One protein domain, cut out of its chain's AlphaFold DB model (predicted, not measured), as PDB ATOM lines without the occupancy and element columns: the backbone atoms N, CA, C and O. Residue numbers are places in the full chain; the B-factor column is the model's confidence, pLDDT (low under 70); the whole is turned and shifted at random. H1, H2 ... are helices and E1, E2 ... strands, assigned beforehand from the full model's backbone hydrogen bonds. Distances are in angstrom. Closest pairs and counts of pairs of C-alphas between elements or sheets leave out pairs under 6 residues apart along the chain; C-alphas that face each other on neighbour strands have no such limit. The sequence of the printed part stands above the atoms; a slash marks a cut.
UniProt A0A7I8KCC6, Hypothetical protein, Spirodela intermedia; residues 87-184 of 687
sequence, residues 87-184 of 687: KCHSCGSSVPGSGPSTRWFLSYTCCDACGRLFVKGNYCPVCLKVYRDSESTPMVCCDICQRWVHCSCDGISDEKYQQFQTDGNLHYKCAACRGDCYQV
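What this domain is: This is residues 87 to 184 of the 687 residues of the protein "Hypothetical protein" of Spirodela intermedia (UniProt A0A7I8KCC6). With little regular structure, this is an elongated run of loops: the small hairpin E1-E2 lies between H2, at one end, and H1, which sits with the loop of residues 87 to 111 towards the other; H3 is to one side. The 98 printed residues, 27 of them in named elements, hold H1, E1, E2, H2, H3 in that order, with an antiparallel sheet E1 - E2, class mixed. It is only just compact, close to loose, with radius of gyration of the C-alphas 15.0 A and spans 48 by 27 by 19 A.

Where its parts are: E1 is residues 139 to 141 and E2 148 to 150. H2, 158 to 166, is 12.4 A long; H3 is 175 to 178. H1, 112 to 119, is 10.8 A long and begins at C-alpha 112 (-34.500, 5.624, -30.486); H3 ends at C-alpha 178 (-53.610, 29.871, -33.473).

How they stand to each other: E1 and E2 form a hairpin, antiparallel at 151 degrees; N 140 and O 149 are 3.0 A apart, within hydrogen-bond range. The closest C-alphas of E1 and H2, Val 140 and Tyr 161, are 7.9 A apart. H1, H2 and H3 are apart from each other. Every O i to N i+4 pair is within hydrogen-bond range in H1 and H2; H3 is too short for one.

The domain as a whole: The farthest C-alphas, Pro 100 and Asp 167, are 47.6 A apart. The printed part has no cut, H1 to E1 is a long link, and no printed residue is under pLDDT 70.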
ATOM      1  N   LYS A  87     -45.053   0.122 -31.128       95.44
ATOM      2  CA  LYS A  87     -44.868   0.732 -32.453       95.44
ATOM      3  C   LYS A  87     -44.422   2.182 -32.271       95.44
ATOM      4  O   LYS A  87     -44.850   2.836 -31.318       95.44
ATOM      5  N   CYS A  88     -43.581   2.724 -33.146       96.69
ATOM      6  CA  CYS A  88     -43.220   4.142 -33.107       96.69
ATOM      7  C   CYS A  88     -44.343   5.005 -33.705       96.69
ATOM      8  O   CYS A  88     -44.754   4.779 -34.840       96.69
ATOM      9  N   HIS A  89     -44.788   6.039 -32.981       96.12
ATOM     10  CA  HIS A  89     -45.797   7.003 -33.457       96.12
ATOM     11  C   HIS A  89     -45.407   7.683 -34.780       96.12
ATOM     12  O   HIS A  89     -46.247   7.902 -35.650       96.12
ATOM     13  N   SER A  90     -44.119   7.993 -34.948       95.44
ATOM     14  CA  SER A  90     -43.640   8.746 -36.106       95.44
ATOM     15  C   SER A  90     -43.394   7.894 -37.350       95.44
ATOM     16  O   SER A  90     -43.772   8.309 -38.441       95.44
ATOM     17  N   CYS A  91     -42.754   6.727 -37.203       94.50
ATOM     18  CA  CYS A  91     -42.287   5.905 -38.331       94.50
ATOM     19  C   CYS A  91     -42.828   4.465 -38.351       94.50
ATOM     20  O   CYS A  91     -42.332   3.641 -39.111       94.50
ATOM     21  N   GLY A  92     -43.790   4.119 -37.490       94.81
ATOM     22  CA  GLY A  92     -44.428   2.797 -37.443       94.81
ATOM     23  C   GLY A  92     -43.576   1.655 -36.871       94.81
ATOM     24  O   GLY A  92     -44.146   0.710 -36.334       94.81
ATOM     25  N   SER A  93     -42.240   1.751 -36.916       94.75
ATOM     26  CA  SER A  93     -41.309   0.685 -36.506       94.75
ATOM     27  C   SER A  93     -41.643   0.065 -35.142       94.75
ATOM     28  O   SER A  93     -41.822   0.787 -34.158       94.75
ATOM     29  N   SER A  94     -41.677  -1.267 -35.085       93.81
ATOM     30  CA  SER A  94     -41.905  -2.077 -33.879       93.81
ATOM     31  C   SER A  94     -40.636  -2.352 -33.061       93.81
ATOM     32  O   SER A  94     -40.717  -2.910 -31.967       93.81
ATOM     33  N   VAL A  95     -39.461  -1.937 -33.552       92.00
ATOM     34  CA  VAL A  95     -38.168  -2.075 -32.860       92.00
ATOM     35  C   VAL A  95     -37.628  -0.713 -32.397       92.00
ATOM     36  O   VAL A  95     -37.823   0.291 -33.093       92.00
ATOM     37  N   PRO A  96     -36.924  -0.639 -31.247       92.12
ATOM     38  CA  PRO A  96     -36.362   0.621 -30.761       92.12
ATOM     39  C   PRO A  96     -35.245   1.132 -31.677       92.12
ATOM     40  O   PRO A  96     -35.054   2.338 -31.784       92.12
ATOM     41  N   GLY A  97     -34.543   0.241 -32.373       88.19
ATOM     42  CA  GLY A  97     -33.555   0.556 -33.400       88.19
ATOM     43  C   GLY A  97     -32.574  -0.601 -33.585       88.19
ATOM     44  O   GLY A  97     -32.705  -1.638 -32.943       88.19
ATOM     45  N   SER A  98     -31.584  -0.415 -34.458       81.31
ATOM     46  CA  SER A  98     -30.663  -1.486 -34.881       81.31
ATOM     47  C   SER A  98     -29.385  -1.614 -34.036       81.31
ATOM     48  O   SER A  98     -28.529  -2.433 -34.354       81.31
ATOM     49  N   GLY A  99     -29.207  -0.784 -33.002       78.69
ATOM     50  CA  GLY A  99     -27.979  -0.724 -32.197       78.69
ATOM     51  C   GLY A  99     -28.131  -1.330 -30.791       78.69
ATOM     52  O   GLY A  99     -29.214  -1.242 -30.207       78.69
ATOM     53  N   PRO A 100     -27.050  -1.863 -30.187       70.88
ATOM     54  CA  PRO A 100     -27.098  -2.570 -28.898       70.88
ATOM     55  C   PRO A 100     -27.442  -1.672 -27.696       70.88
ATOM     56  O   PRO A 100     -27.861  -2.175 -26.659       70.88
ATOM     57  N   SER A 101     -27.284  -0.351 -27.836       79.50
ATOM     58  CA  SER A 101     -27.640   0.664 -26.827       79.50
ATOM     59  C   SER A 101     -28.860   1.506 -27.246       79.50
ATOM     60  O   SER A 101     -29.048   2.633 -26.785       79.50
ATOM     61  N   THR A 102     -29.680   0.998 -28.174       85.94
ATOM     62  CA  THR A 102     -30.958   1.647 -28.504       85.94
ATOM     63  C   THR A 102     -31.953   1.487 -27.364       85.94
ATOM     64  O   THR A 102     -31.849   0.577 -26.542       85.94
ATOM     65  N   ARG A 103     -32.935   2.384 -27.284       89.12
ATOM     66  CA  ARG A 103     -34.036   2.267 -26.322       89.12
ATOM     67  C   ARG A 103     -35.308   2.904 -26.849       89.12
ATOM     68  O   ARG A 103     -35.281   3.723 -27.764       89.12
ATOM     69  N   TRP A 104     -36.423   2.577 -26.211       92.19
ATOM     70  CA  TRP A 104     -37.642   3.353 -26.375       92.19
ATOM     71  C   TRP A 104     -37.514   4.720 -25.687       92.19
ATOM     72  O   TRP A 104     -36.895   4.870 -24.629       92.19
ATOM     73  N   PHE A 105     -38.101   5.725 -26.325       92.81
ATOM     74  CA  PHE A 105     -38.227   7.099 -25.852       92.81
ATOM     75  C   PHE A 105     -39.708   7.439 -25.667       92.81
ATOM     76  O   PHE A 105     -40.587   6.745 -26.190       92.81
ATOM     77  N   LEU A 106     -39.968   8.526 -24.932       92.81
ATOM     78  CA  LEU A 106     -41.311   9.067 -24.706       92.81
ATOM     79  C   LEU A 106     -42.282   7.977 -24.199       92.81
ATOM     80  O   LEU A 106     -43.337   7.742 -24.781       92.81
ATOM     81  N   SER A 107     -41.859   7.231 -23.170       91.56
ATOM     82  CA  SER A 107     -42.600   6.117 -22.550       91.56
ATOM     83  C   SER A 107     -43.201   5.123 -23.560       91.56
ATOM     84  O   SER A 107     -44.414   4.959 -23.644       91.56
ATOM     85  N   TYR A 108     -42.339   4.468 -24.349       93.44
ATOM     86  CA  TYR A 108     -42.694   3.480 -25.389       93.44
ATOM     87  C   TYR A 108     -43.529   4.014 -26.569       93.44
ATOM     88  O   TYR A 108     -44.057   3.228 -27.364       93.44
ATOM     89  N   THR A 109     -43.602   5.336 -26.762       94.94
ATOM     90  CA  THR A 109     -44.272   5.915 -27.941       94.94
ATOM     91  C   THR A 109     -43.352   6.126 -29.148       94.94
ATOM     92  O   THR A 109     -43.825   6.029 -30.285       94.94
ATOM     93  N   CYS A 110     -42.039   6.312 -28.951       95.50
ATOM     94  CA  CYS A 110     -41.075   6.521 -30.039       95.50
ATOM     95  C   CYS A 110     -39.840   5.614 -29.957       95.50
ATOM     96  O   CYS A 110     -39.298   5.377 -28.879       95.50
ATOM     97  N   CYS A 111     -39.375   5.144 -31.120       95.38
ATOM     98  CA  CYS A 111     -38.092   4.455 -31.249       95.38
ATOM     99  C   CYS A 111     -36.923   5.432 -31.024       95.38
ATOM    100  O   CYS A 111     -37.111   6.649 -31.017       95.38
ATOM    101  N   ASP A 112     -35.714   4.903 -30.873       94.44
ATOM    102  CA  ASP A 112     -34.500   5.624 -30.486       94.44
ATOM    103  C   ASP A 112     -34.200   6.836 -31.389       94.44
ATOM    104  O   ASP A 112     -34.085   7.966 -30.912       94.44
ATOM    105  N   ALA A 113     -34.178   6.623 -32.709       94.25
ATOM    106  CA  ALA A 113     -33.899   7.675 -33.687       94.25
ATOM    107  C   ALA A 113     -34.966   8.786 -33.683       94.25
ATOM    108  O   ALA A 113     -34.636   9.971 -33.715       94.25
ATOM    109  N   CYS A 114     -36.249   8.416 -33.600       96.06
ATOM    110  CA  CYS A 114     -37.344   9.384 -33.540       96.06
ATOM    111  C   CYS A 114     -37.381  10.121 -32.193       96.06
ATOM    112  O   CYS A 114     -37.636  11.319 -32.159       96.06
ATOM    113  N   GLY A 115     -37.065   9.449 -31.086       95.88
ATOM    114  CA  GLY A 115     -36.977  10.065 -29.764       95.88
ATOM    115  C   GLY A 115     -35.917  11.163 -29.691       95.88
ATOM    116  O   GLY A 115     -36.188  12.245 -29.176       95.88
ATOM    117  N   ARG A 116     -34.732  10.924 -30.270       94.94
ATOM    118  CA  ARG A 116     -33.653  11.927 -30.341       94.94
ATOM    119  C   ARG A 116     -34.032  13.140 -31.195       94.94
ATOM    120  O   ARG A 116     -33.692  14.256 -30.819       94.94
ATOM    121  N   LEU A 117     -34.742  12.941 -32.310       95.31
ATOM    122  CA  LEU A 117     -35.254  14.043 -33.138       95.31
ATOM    123  C   LEU A 117     -36.340  14.851 -32.410       95.31
ATOM    124  O   LEU A 117     -36.311  16.078 -32.448       95.31
ATOM    125  N   PHE A 118     -37.241  14.185 -31.681       96.25
ATOM    126  CA  PHE A 118     -38.306  14.852 -30.928       96.25
ATOM    127  C   PHE A 118     -37.741  15.748 -29.817       96.25
ATOM    128  O   PHE A 118     -38.129  16.906 -29.703       96.25
ATOM    129  N   VAL A 119     -36.762  15.248 -29.051       94.88
ATOM    130  CA  VAL A 119     -36.074  16.016 -27.992       94.88
ATOM    131  C   VAL A 119     -35.276  17.204 -28.555       94.88
ATOM    132  O   VAL A 119     -35.119  18.204 -27.866       94.88
ATOM    133  N   LYS A 120     -34.828  17.145 -29.817       94.25
ATOM    134  CA  LYS A 120     -34.223  18.289 -30.525       94.25
ATOM    135  C   LYS A 120     -35.235  19.336 -31.019       94.25
ATOM    136  O   LYS A 120     -34.813  20.353 -31.550       94.25
ATOM    137  N   GLY A 121     -36.541  19.094 -30.888       93.06
ATOM    138  CA  GLY A 121     -37.588  19.961 -31.438       93.06
ATOM    139  C   GLY A 121     -37.942  19.692 -32.906       93.06
ATOM    140  O   GLY A 121     -38.822  20.363 -33.436       93.06
ATOM    141  N   ASN A 122     -37.331  18.690 -33.553       94.31
ATOM    142  CA  ASN A 122     -37.559  18.364 -34.968       94.31
ATOM    143  C   ASN A 122     -38.864  17.566 -35.165       94.31
ATOM    144  O   ASN A 122     -38.844  16.434 -35.653       94.31
ATOM    145  N   TYR A 123     -40.000  18.127 -34.743       95.31
ATOM    146  CA  TYR A 123     -41.324  17.525 -34.890       95.31
ATOM    147  C   TYR A 123     -42.406  18.525 -35.291       95.31
ATOM    148  O   TYR A 123     -42.404  19.688 -34.890       95.31
ATOM    149  N   CYS A 124     -43.376  18.040 -36.065       95.25
ATOM    150  CA  CYS A 124     -44.550  18.811 -36.442       95.25
ATOM    151  C   CYS A 124     -45.477  18.965 -35.221       95.25
ATOM    152  O   CYS A 124     -46.002  17.951 -34.746       95.25
ATOM    153  N   PRO A 125     -45.756  20.191 -34.731       94.69
ATOM    154  CA  PRO A 125     -46.503  20.408 -33.491       94.69
ATOM    155  C   PRO A 125     -47.946  19.888 -33.555       94.69
ATOM    156  O   PRO A 125     -48.475  19.444 -32.542       94.69
ATOM    157  N   VAL A 126     -48.562  19.860 -34.742       94.25
ATOM    158  CA  VAL A 126     -49.936  19.362 -34.912       94.25
ATOM    159  C   VAL A 126     -50.026  17.841 -34.735       94.25
ATOM    160  O   VAL A 126     -50.790  17.353 -33.904       94.25
ATOM    161  N   CYS A 127     -49.242  17.059 -35.489       94.88
ATOM    162  CA  CYS A 127     -49.336  15.590 -35.494       94.88
ATOM    163  C   CYS A 127     -48.378  14.875 -34.517       94.88
ATOM    164  O   CYS A 127     -48.550  13.679 -34.271       94.88
ATOM    165  N   LEU A 128     -47.397  15.590 -33.950       95.44
ATOM    166  CA  LEU A 128     -46.329  15.080 -33.073       95.44
ATOM    167  C   LEU A 128     -45.435  13.995 -33.710       95.44
ATOM    168  O   LEU A 128     -44.768  13.232 -33.013       95.44
ATOM    169  N   LYS A 129     -45.395  13.936 -35.047       95.44
ATOM    170  CA  LYS A 129     -44.404  13.154 -35.798       95.44
ATOM    171  C   LYS A 129     -43.131  13.976 -35.996       95.44
ATOM    172  O   LYS A 129     -43.213  15.175 -36.264       95.44
ATOM    173  N   VAL A 130     -41.975  13.326 -35.885       95.94
ATOM    174  CA  VAL A 130     -40.687  13.907 -36.278       95.94
ATOM    175  C   VAL A 130     -40.532  13.922 -37.790       95.94
ATOM    176  O   VAL A 130     -41.024  13.017 -38.466       95.94
ATOM    177  N   TYR A 131     -39.806  14.921 -38.278       94.44
ATOM    178  CA  TYR A 131     -39.382  15.055 -39.670       94.44
ATOM    179  C   TYR A 131     -37.858  14.901 -39.782       94.44
ATOM    180  O   TYR A 131     -37.120  15.132 -38.817       94.44
ATOM    181  N   ARG A 132     -37.371  14.530 -40.967       91.94
ATOM    182  CA  ARG A 132     -35.941  14.476 -41.313       91.94
ATOM    183  C   ARG A 132     -35.610  15.437 -42.443       91.94
ATOM    184  O   ARG A 132     -36.440  15.754 -43.282       91.94
ATOM    185  N   ASP A 133     -34.347  15.839 -42.516       84.31
ATOM    186  CA  ASP A 133     -33.848  16.707 -43.589       84.31
ATOM    187  C   ASP A 133     -33.821  16.017 -44.964       84.31
ATOM    188  O   ASP A 133     -33.778  16.684 -45.991       84.31
ATOM    189  N   SER A 134     -33.892  14.682 -44.974       83.19
ATOM    190  CA  SER A 134     -33.983  13.827 -46.161       83.19
ATOM    191  C   SER A 134     -35.415  13.535 -46.628       83.19
ATOM    192  O   SER A 134     -35.589  12.828 -47.616       83.19
ATOM    193  N   GLU A 135     -36.441  13.978 -45.899       79.00
ATOM    194  CA  GLU A 135     -37.844  13.702 -46.225       79.00
ATOM    195  C   GLU A 135     -38.411  14.850 -47.068       79.00
ATOM    196  O   GLU A 135     -38.554  15.974 -46.593       79.00
ATOM    197  N   SER A 136     -38.755  14.571 -48.329       80.62
ATOM    198  CA  SER A 136     -39.301  15.551 -49.283       80.62
ATOM    199  C   SER A 136     -40.793  15.852 -49.060       80.62
ATOM    200  O   SER A 136     -41.534  16.102 -50.010       80.62
ATOM    201  N   THR A 137     -41.270  15.765 -47.819       88.88
ATOM    202  CA  THR A 137     -42.650  16.112 -47.459       88.88
ATOM    203  C   THR A 137     -42.820  17.633 -47.470       88.88
ATOM    204  O   THR A 137     -41.987  18.313 -46.870       88.88
ATOM    205  N   PRO A 138     -43.885  18.189 -48.077       91.94
ATOM    206  CA  PRO A 138     -44.071  19.634 -48.140       91.94
ATOM    207  C   PRO A 138     -44.352  20.197 -46.741       91.94
ATOM    208  O   PRO A 138     -45.359  19.867 -46.102       91.94
ATOM    209  N   MET A 139     -43.440  21.043 -46.258       93.88
ATOM    210  CA  MET A 139     -43.509  21.668 -44.937       93.88
ATOM    211  C   MET A 139     -43.261  23.176 -44.995       93.88
ATOM    212  O   MET A 139     -42.457  23.647 -45.804       93.88
ATOM    213  N   VAL A 140     -43.910  23.895 -44.078       93.56
ATOM    214  CA  VAL A 140     -43.804  25.350 -43.879       93.56
ATOM    215  C   VAL A 140     -43.345  25.628 -42.442       93.56
ATOM    216  O   VAL A 140     -43.829  24.984 -41.504       93.56
ATOM    217  N   CYS A 141     -42.404  26.555 -42.251       93.88
ATOM    218  CA  CYS A 141     -41.945  26.979 -40.927       93.88
ATOM    219  C   CYS A 141     -42.889  28.034 -40.322       93.88
ATOM    220  O   CYS A 141     -43.191  29.030 -40.970       93.88
ATOM    221  N   CYS A 142     -43.375  27.817 -39.094       94.44
ATOM    222  CA  CYS A 142     -44.241  28.771 -38.391       94.44
ATOM    223  C   CYS A 142     -43.428  29.925 -37.789       94.44
ATOM    224  O   CYS A 142     -42.638  29.696 -36.873       94.44
ATOM    225  N   ASP A 143     -43.702  31.162 -38.197       94.00
ATOM    226  CA  ASP A 143     -42.940  32.350 -37.784       94.00
ATOM    227  C   ASP A 143     -42.951  32.599 -36.262       94.00
ATOM    228  O   ASP A 143     -41.993  33.132 -35.710       94.00
ATOM    229  N   ILE A 144     -44.021  32.195 -35.561       93.88
ATOM    230  CA  ILE A 144     -44.183  32.451 -34.115       93.88
ATOM    231  C   ILE A 144     -43.397  31.462 -33.241       93.88
ATOM    232  O   ILE A 144     -42.963  31.820 -32.149       93.88
ATOM    233  N   CYS A 145     -43.230  30.209 -33.676       93.06
ATOM    234  CA  CYS A 145     -42.602  29.162 -32.854       93.06
ATOM    235  C   CYS A 145     -41.426  28.442 -33.523       93.06
ATOM    236  O   CYS A 145     -40.851  27.543 -32.913       93.06
ATOM    237  N   GLN A 146     -41.096  28.808 -34.766       93.56
ATOM    238  CA  GLN A 146     -40.012  28.260 -35.592       93.56
ATOM    239  C   GLN A 146     -40.061  26.726 -35.756       93.56
ATOM    240  O   GLN A 146     -39.075  26.077 -36.101       93.56
ATOM    241  N   ARG A 147     -41.239  26.124 -35.523       93.25
ATOM    242  CA  ARG A 147     -41.506  24.699 -35.754       93.25
ATOM    243  C   ARG A 147     -42.098  24.501 -37.142       93.25
ATOM    244  O   ARG A 147     -43.002  25.226 -37.560       93.25
ATOM    245  N   TRP A 148     -41.618  23.468 -37.820       94.69
ATOM    246  CA  TRP A 148     -42.060  23.092 -39.156       94.69
ATOM    247  C   TRP A 148     -43.348  22.273 -39.107       94.69
ATOM    248  O   TRP A 148     -43.494  21.377 -38.276       94.69
ATOM    249  N   VAL A 149     -44.276  22.543 -40.024       95.19
ATOM    250  CA  VAL A 149     -45.595  21.896 -40.092       95.19
ATOM    251  C   VAL A 149     -45.791  21.284 -41.475       95.19
ATOM    252  O   VAL A 149     -45.523  21.945 -42.474       95.19
ATOM    253  N   HIS A 150     -46.249  20.029 -41.557       94.75
ATOM    254  CA  HIS A 150     -46.636  19.441 -42.845       94.75
ATOM    255  C   HIS A 150     -47.884  20.151 -43.379       94.75
ATOM    256  O   HIS A 150     -48.833  20.346 -42.619       94.75
ATOM    257  N   CYS A 151     -47.936  20.451 -44.677       94.44
ATOM    258  CA  CYS A 151     -49.071  21.160 -45.284       94.44
ATOM    259  C   CYS A 151     -50.412  20.443 -45.029       94.44
ATOM    260  O   CYS A 151     -51.384  21.056 -44.584       94.44
ATOM    261  N   SER A 152     -50.412  19.112 -45.149       94.75
ATOM    262  CA  SER A 152     -51.551  18.230 -44.857       94.75
ATOM    263  C   SER A 152     -51.967  18.153 -43.381       94.75
ATOM    264  O   SER A 152     -53.033  17.625 -43.079       94.75
ATOM    265  N   CYS A 153     -51.157  18.661 -42.446       94.88
ATOM    266  CA  CYS A 153     -51.531  18.764 -41.032       94.88
ATOM    267  C   CYS A 153     -52.264  20.072 -40.694       94.88
ATOM    268  O   CYS A 153     -52.855  20.142 -39.623       94.88
ATOM    269  N   ASP A 154     -52.214  21.088 -41.561       94.56
ATOM    270  CA  ASP A 154     -52.807  22.415 -41.316       94.56
ATOM    271  C   ASP A 154     -53.702  22.894 -42.476       94.56
ATOM    272  O   ASP A 154     -53.985  24.082 -42.604       94.56
ATOM    273  N   GLY A 155     -54.127  21.971 -43.349       92.56
ATOM    274  CA  GLY A 155     -55.019  22.262 -44.478       92.56
ATOM    275  C   GLY A 155     -54.435  23.211 -45.531       92.56
ATOM    276  O   GLY A 155     -55.192  23.860 -46.248       92.56
ATOM    277  N   ILE A 156     -53.106  23.329 -45.618       92.25
ATOM    278  CA  ILE A 156     -52.443  24.188 -46.607       92.25
ATOM    279  C   ILE A 156     -52.527  23.489 -47.968       92.25
ATOM    280  O   ILE A 156     -51.974  22.401 -48.129       92.25
ATOM    281  N   SER A 157     -53.228  24.107 -48.921       93.12
ATOM    282  CA  SER A 157     -53.335  23.623 -50.300       93.12
ATOM    283  C   SER A 157     -52.058  23.894 -51.101       93.12
ATOM    284  O   SER A 157     -51.233  24.727 -50.711       93.12
ATOM    285  N   ASP A 158     -51.893  23.214 -52.237       91.31
ATOM    286  CA  ASP A 158     -50.683  23.330 -53.055       91.31
ATOM    287  C   ASP A 158     -50.516  24.734 -53.663       91.31
ATOM    288  O   ASP A 158     -49.386  25.201 -53.806       91.31
ATOM    289  N   GLU A 159     -51.605  25.456 -53.946       91.50
ATOM    290  CA  GLU A 159     -51.562  26.853 -54.406       91.50
ATOM    291  C   GLU A 159     -51.052  27.771 -53.291       91.50
ATOM    292  O   GLU A 159     -50.180  28.607 -53.519       91.50
ATOM    293  N   LYS A 160     -51.530  27.577 -52.055       90.25
ATOM    294  CA  LYS A 160     -51.064  28.349 -50.897       90.25
ATOM    295  C   LYS A 160     -49.614  28.008 -50.537       90.25
ATOM    296  O   LYS A 160     -48.851  28.881 -50.131       90.25
ATOM    297  N   TYR A 161     -49.200  26.758 -50.735       91.38
ATOM    298  CA  TYR A 161     -47.805  26.336 -50.607       91.38
ATOM    299  C   TYR A 161     -46.902  26.929 -51.707       91.38
ATOM    300  O   TYR A 161     -45.730  27.207 -51.454       91.38
ATOM    301  N   GLN A 162     -47.427  27.175 -52.911       90.06
ATOM    302  CA  GLN A 162     -46.730  27.913 -53.977       90.06
ATOM    303  C   GLN A 162     -46.676  29.425 -53.705       90.06
ATOM    304  O   GLN A 162     -45.640  30.041 -53.956       90.06
ATOM    305  N   GLN A 163     -47.725  30.013 -53.118       89.06
ATOM    306  CA  GLN A 163     -47.707  31.399 -52.633       89.06
ATOM    307  C   GLN A 163     -46.597  31.596 -51.599       89.06
ATOM    308  O   GLN A 163     -45.721  32.418 -51.823       89.06
ATOM    309  N   PHE A 164     -46.515  30.769 -50.547       88.00
ATOM    310  CA  PHE A 164     -45.406  30.866 -49.582       88.00
ATOM    311  C   PHE A 164     -44.005  30.709 -50.235       88.00
ATOM    312  O   PHE A 164     -43.034  31.258 -49.720       88.00
ATOM    313  N   GLN A 165     -43.867  29.975 -51.352       84.62
ATOM    314  CA  GLN A 165     -42.592  29.841 -52.092       84.62
ATOM    315  C   GLN A 165     -42.233  31.069 -52.939       84.62
ATOM    316  O   GLN A 165     -41.053  31.286 -53.217       84.62
ATOM    317  N   THR A 166     -43.233  31.839 -53.363       87.44
ATOM    318  CA  THR A 166     -43.078  32.998 -54.257       87.44
ATOM    319  C   THR A 166     -43.016  34.296 -53.449       87.44
ATOM    320  O   THR A 166     -42.126  35.125 -53.639       87.44
ATOM    321  N   ASP A 167     -43.914  34.421 -52.475       83.44
ATOM    322  CA  ASP A 167     -44.160  35.602 -51.663       83.44
ATOM    323  C   ASP A 167     -43.409  35.491 -50.330       83.44
ATOM    324  O   ASP A 167     -43.973  35.147 -49.290       83.44
ATOM    325  N   GLY A 168     -42.116  35.829 -50.332       74.06
ATOM    326  CA  GLY A 168     -41.244  35.781 -49.142       74.06
ATOM    327  C   GLY A 168     -41.638  36.697 -47.966       74.06
ATOM    328  O   GLY A 168     -40.900  36.768 -46.985       74.06
ATOM    329  N   ASN A 169     -42.778  37.386 -48.070       79.31
ATOM    330  CA  ASN A 169     -43.378  38.284 -47.082       79.31
ATOM    331  C   ASN A 169     -44.691  37.729 -46.485       79.31
ATOM    332  O   ASN A 169     -45.295  38.383 -45.632       79.31
ATOM    333  N   LEU A 170     -45.175  36.565 -46.936       86.50
ATOM    334  CA  LEU A 170     -46.421  35.969 -46.452       86.50
ATOM    335  C   LEU A 170     -46.209  35.351 -45.058       86.50
ATOM    336  O   LEU A 170     -45.456  34.396 -44.917       86.50
ATOM    337  N   HIS A 171     -46.890  35.865 -44.031       90.00
ATOM    338  CA  HIS A 171     -46.755  35.389 -42.646       90.00
ATOM    339  C   HIS A 171     -47.496  34.057 -42.408       90.00
ATOM    340  O   HIS A 171     -48.692  33.947 -42.703       90.00
ATOM    341  N   TYR A 172     -46.833  33.057 -41.813       92.94
ATOM    342  CA  TYR A 172     -47.446  31.775 -41.445       92.94
ATOM    343  C   TYR A 172     -47.505  31.542 -39.928       92.94
ATOM    344  O   TYR A 172     -46.503  31.329 -39.242       92.94
ATOM    345  N   LYS A 173     -48.741  31.463 -39.422       94.56
ATOM    346  CA  LYS A 173     -49.079  31.090 -38.044       94.56
ATOM    347  C   LYS A 173     -49.788  29.731 -38.024       94.56
ATOM    348  O   LYS A 173     -50.937  29.625 -38.455       94.56
ATOM    349  N   CYS A 174     -49.125  28.696 -37.506       94.62
ATOM    350  CA  CYS A 174     -49.668  27.331 -37.465       94.62
ATOM    351  C   CYS A 174     -50.788  27.123 -36.433       94.62
ATOM    352  O   CYS A 174     -50.845  27.843 -35.434       94.62
ATOM    353  N   ALA A 175     -51.607  26.077 -36.615       94.62
ATOM    354  CA  ALA A 175     -52.681  25.672 -35.694       94.62
ATOM    355  C   ALA A 175     -52.299  25.722 -34.201       94.62
ATOM    356  O   ALA A 175     -53.043  26.278 -33.400       94.62
ATOM    357  N   ALA A 176     -51.114  25.230 -33.817       92.81
ATOM    358  CA  ALA A 176     -50.669  25.222 -32.416       92.81
ATOM    359  C   ALA A 176     -50.425  26.628 -31.832       92.81
ATOM    360  O   ALA A 176     -50.506  26.814 -30.622       92.81
ATOM    361  N   CYS A 177     -50.127  27.617 -32.682       93.88
ATOM    362  CA  CYS A 177     -50.006  29.024 -32.300       93.88
ATOM    363  C   CYS A 177     -51.315  29.807 -32.496       93.88
ATOM    364  O   CYS A 177     -51.459  30.886 -31.922       93.88
ATOM    365  N   ARG A 178     -52.252  29.312 -33.319       94.44
ATOM    366  CA  ARG A 178     -53.610  29.871 -33.473       94.44
ATOM    367  C   ARG A 178     -54.541  29.459 -32.325       94.44
ATOM    368  O   ARG A 178     -55.340  30.283 -31.900       94.44
ATOM    369  N   GLY A 179     -54.365  28.249 -31.791       91.94
ATOM    370  CA  GLY A 179     -55.202  27.639 -30.750       91.94
ATOM    371  C   GLY A 179     -55.972  26.401 -31.232       91.94
ATOM    372  O   GLY A 179     -56.535  25.672 -30.422       91.94
ATOM    373  N   ASP A 180     -55.953  26.126 -32.538       91.19
ATOM    374  CA  ASP A 180     -56.778  25.106 -33.199       91.19
ATOM    375  C   ASP A 180     -56.341  23.657 -32.905       91.19
ATOM    376  O   ASP A 180     -57.064  22.709 -33.211       91.19
ATOM    377  N   CYS A 181     -55.145  23.448 -32.341       89.31
ATOM    378  CA  CYS A 181     -54.675  22.125 -31.936       89.31
ATOM    379  C   CYS A 181     -53.903  22.150 -30.612       89.31
ATOM    380  O   CYS A 181     -53.395  23.183 -30.185       89.31
ATOM    381  N   TYR A 182     -53.766  20.975 -29.990       89.81
ATOM    382  CA  TYR A 182     -53.125  20.813 -28.685       89.81
ATOM    383  C   TYR A 182     -51.698  21.387 -28.641       89.81
ATOM    384  O   TYR A 182     -50.808  20.919 -29.356       89.81
ATOM    385  N   GLN A 183     -51.483  22.388 -27.787       90.31
ATOM    386  CA  GLN A 183     -50.194  23.051 -27.619       90.31
ATOM    387  C   GLN A 183     -49.350  22.319 -26.568       90.31
ATOM    388  O   GLN A 183     -49.489  22.560 -25.372       90.31
ATOM    389  N   VAL A 184     -48.456  21.446 -27.039       92.88
ATOM    390  CA  VAL A 184     -47.480  20.747 -26.188       92.88
ATOM    391  C   VAL A 184     -46.539  21.746 -25.505       92.88
ATOM    392  O   VAL A 184     -45.814  22.480 -26.189       92.88
TER     393      VAL A 184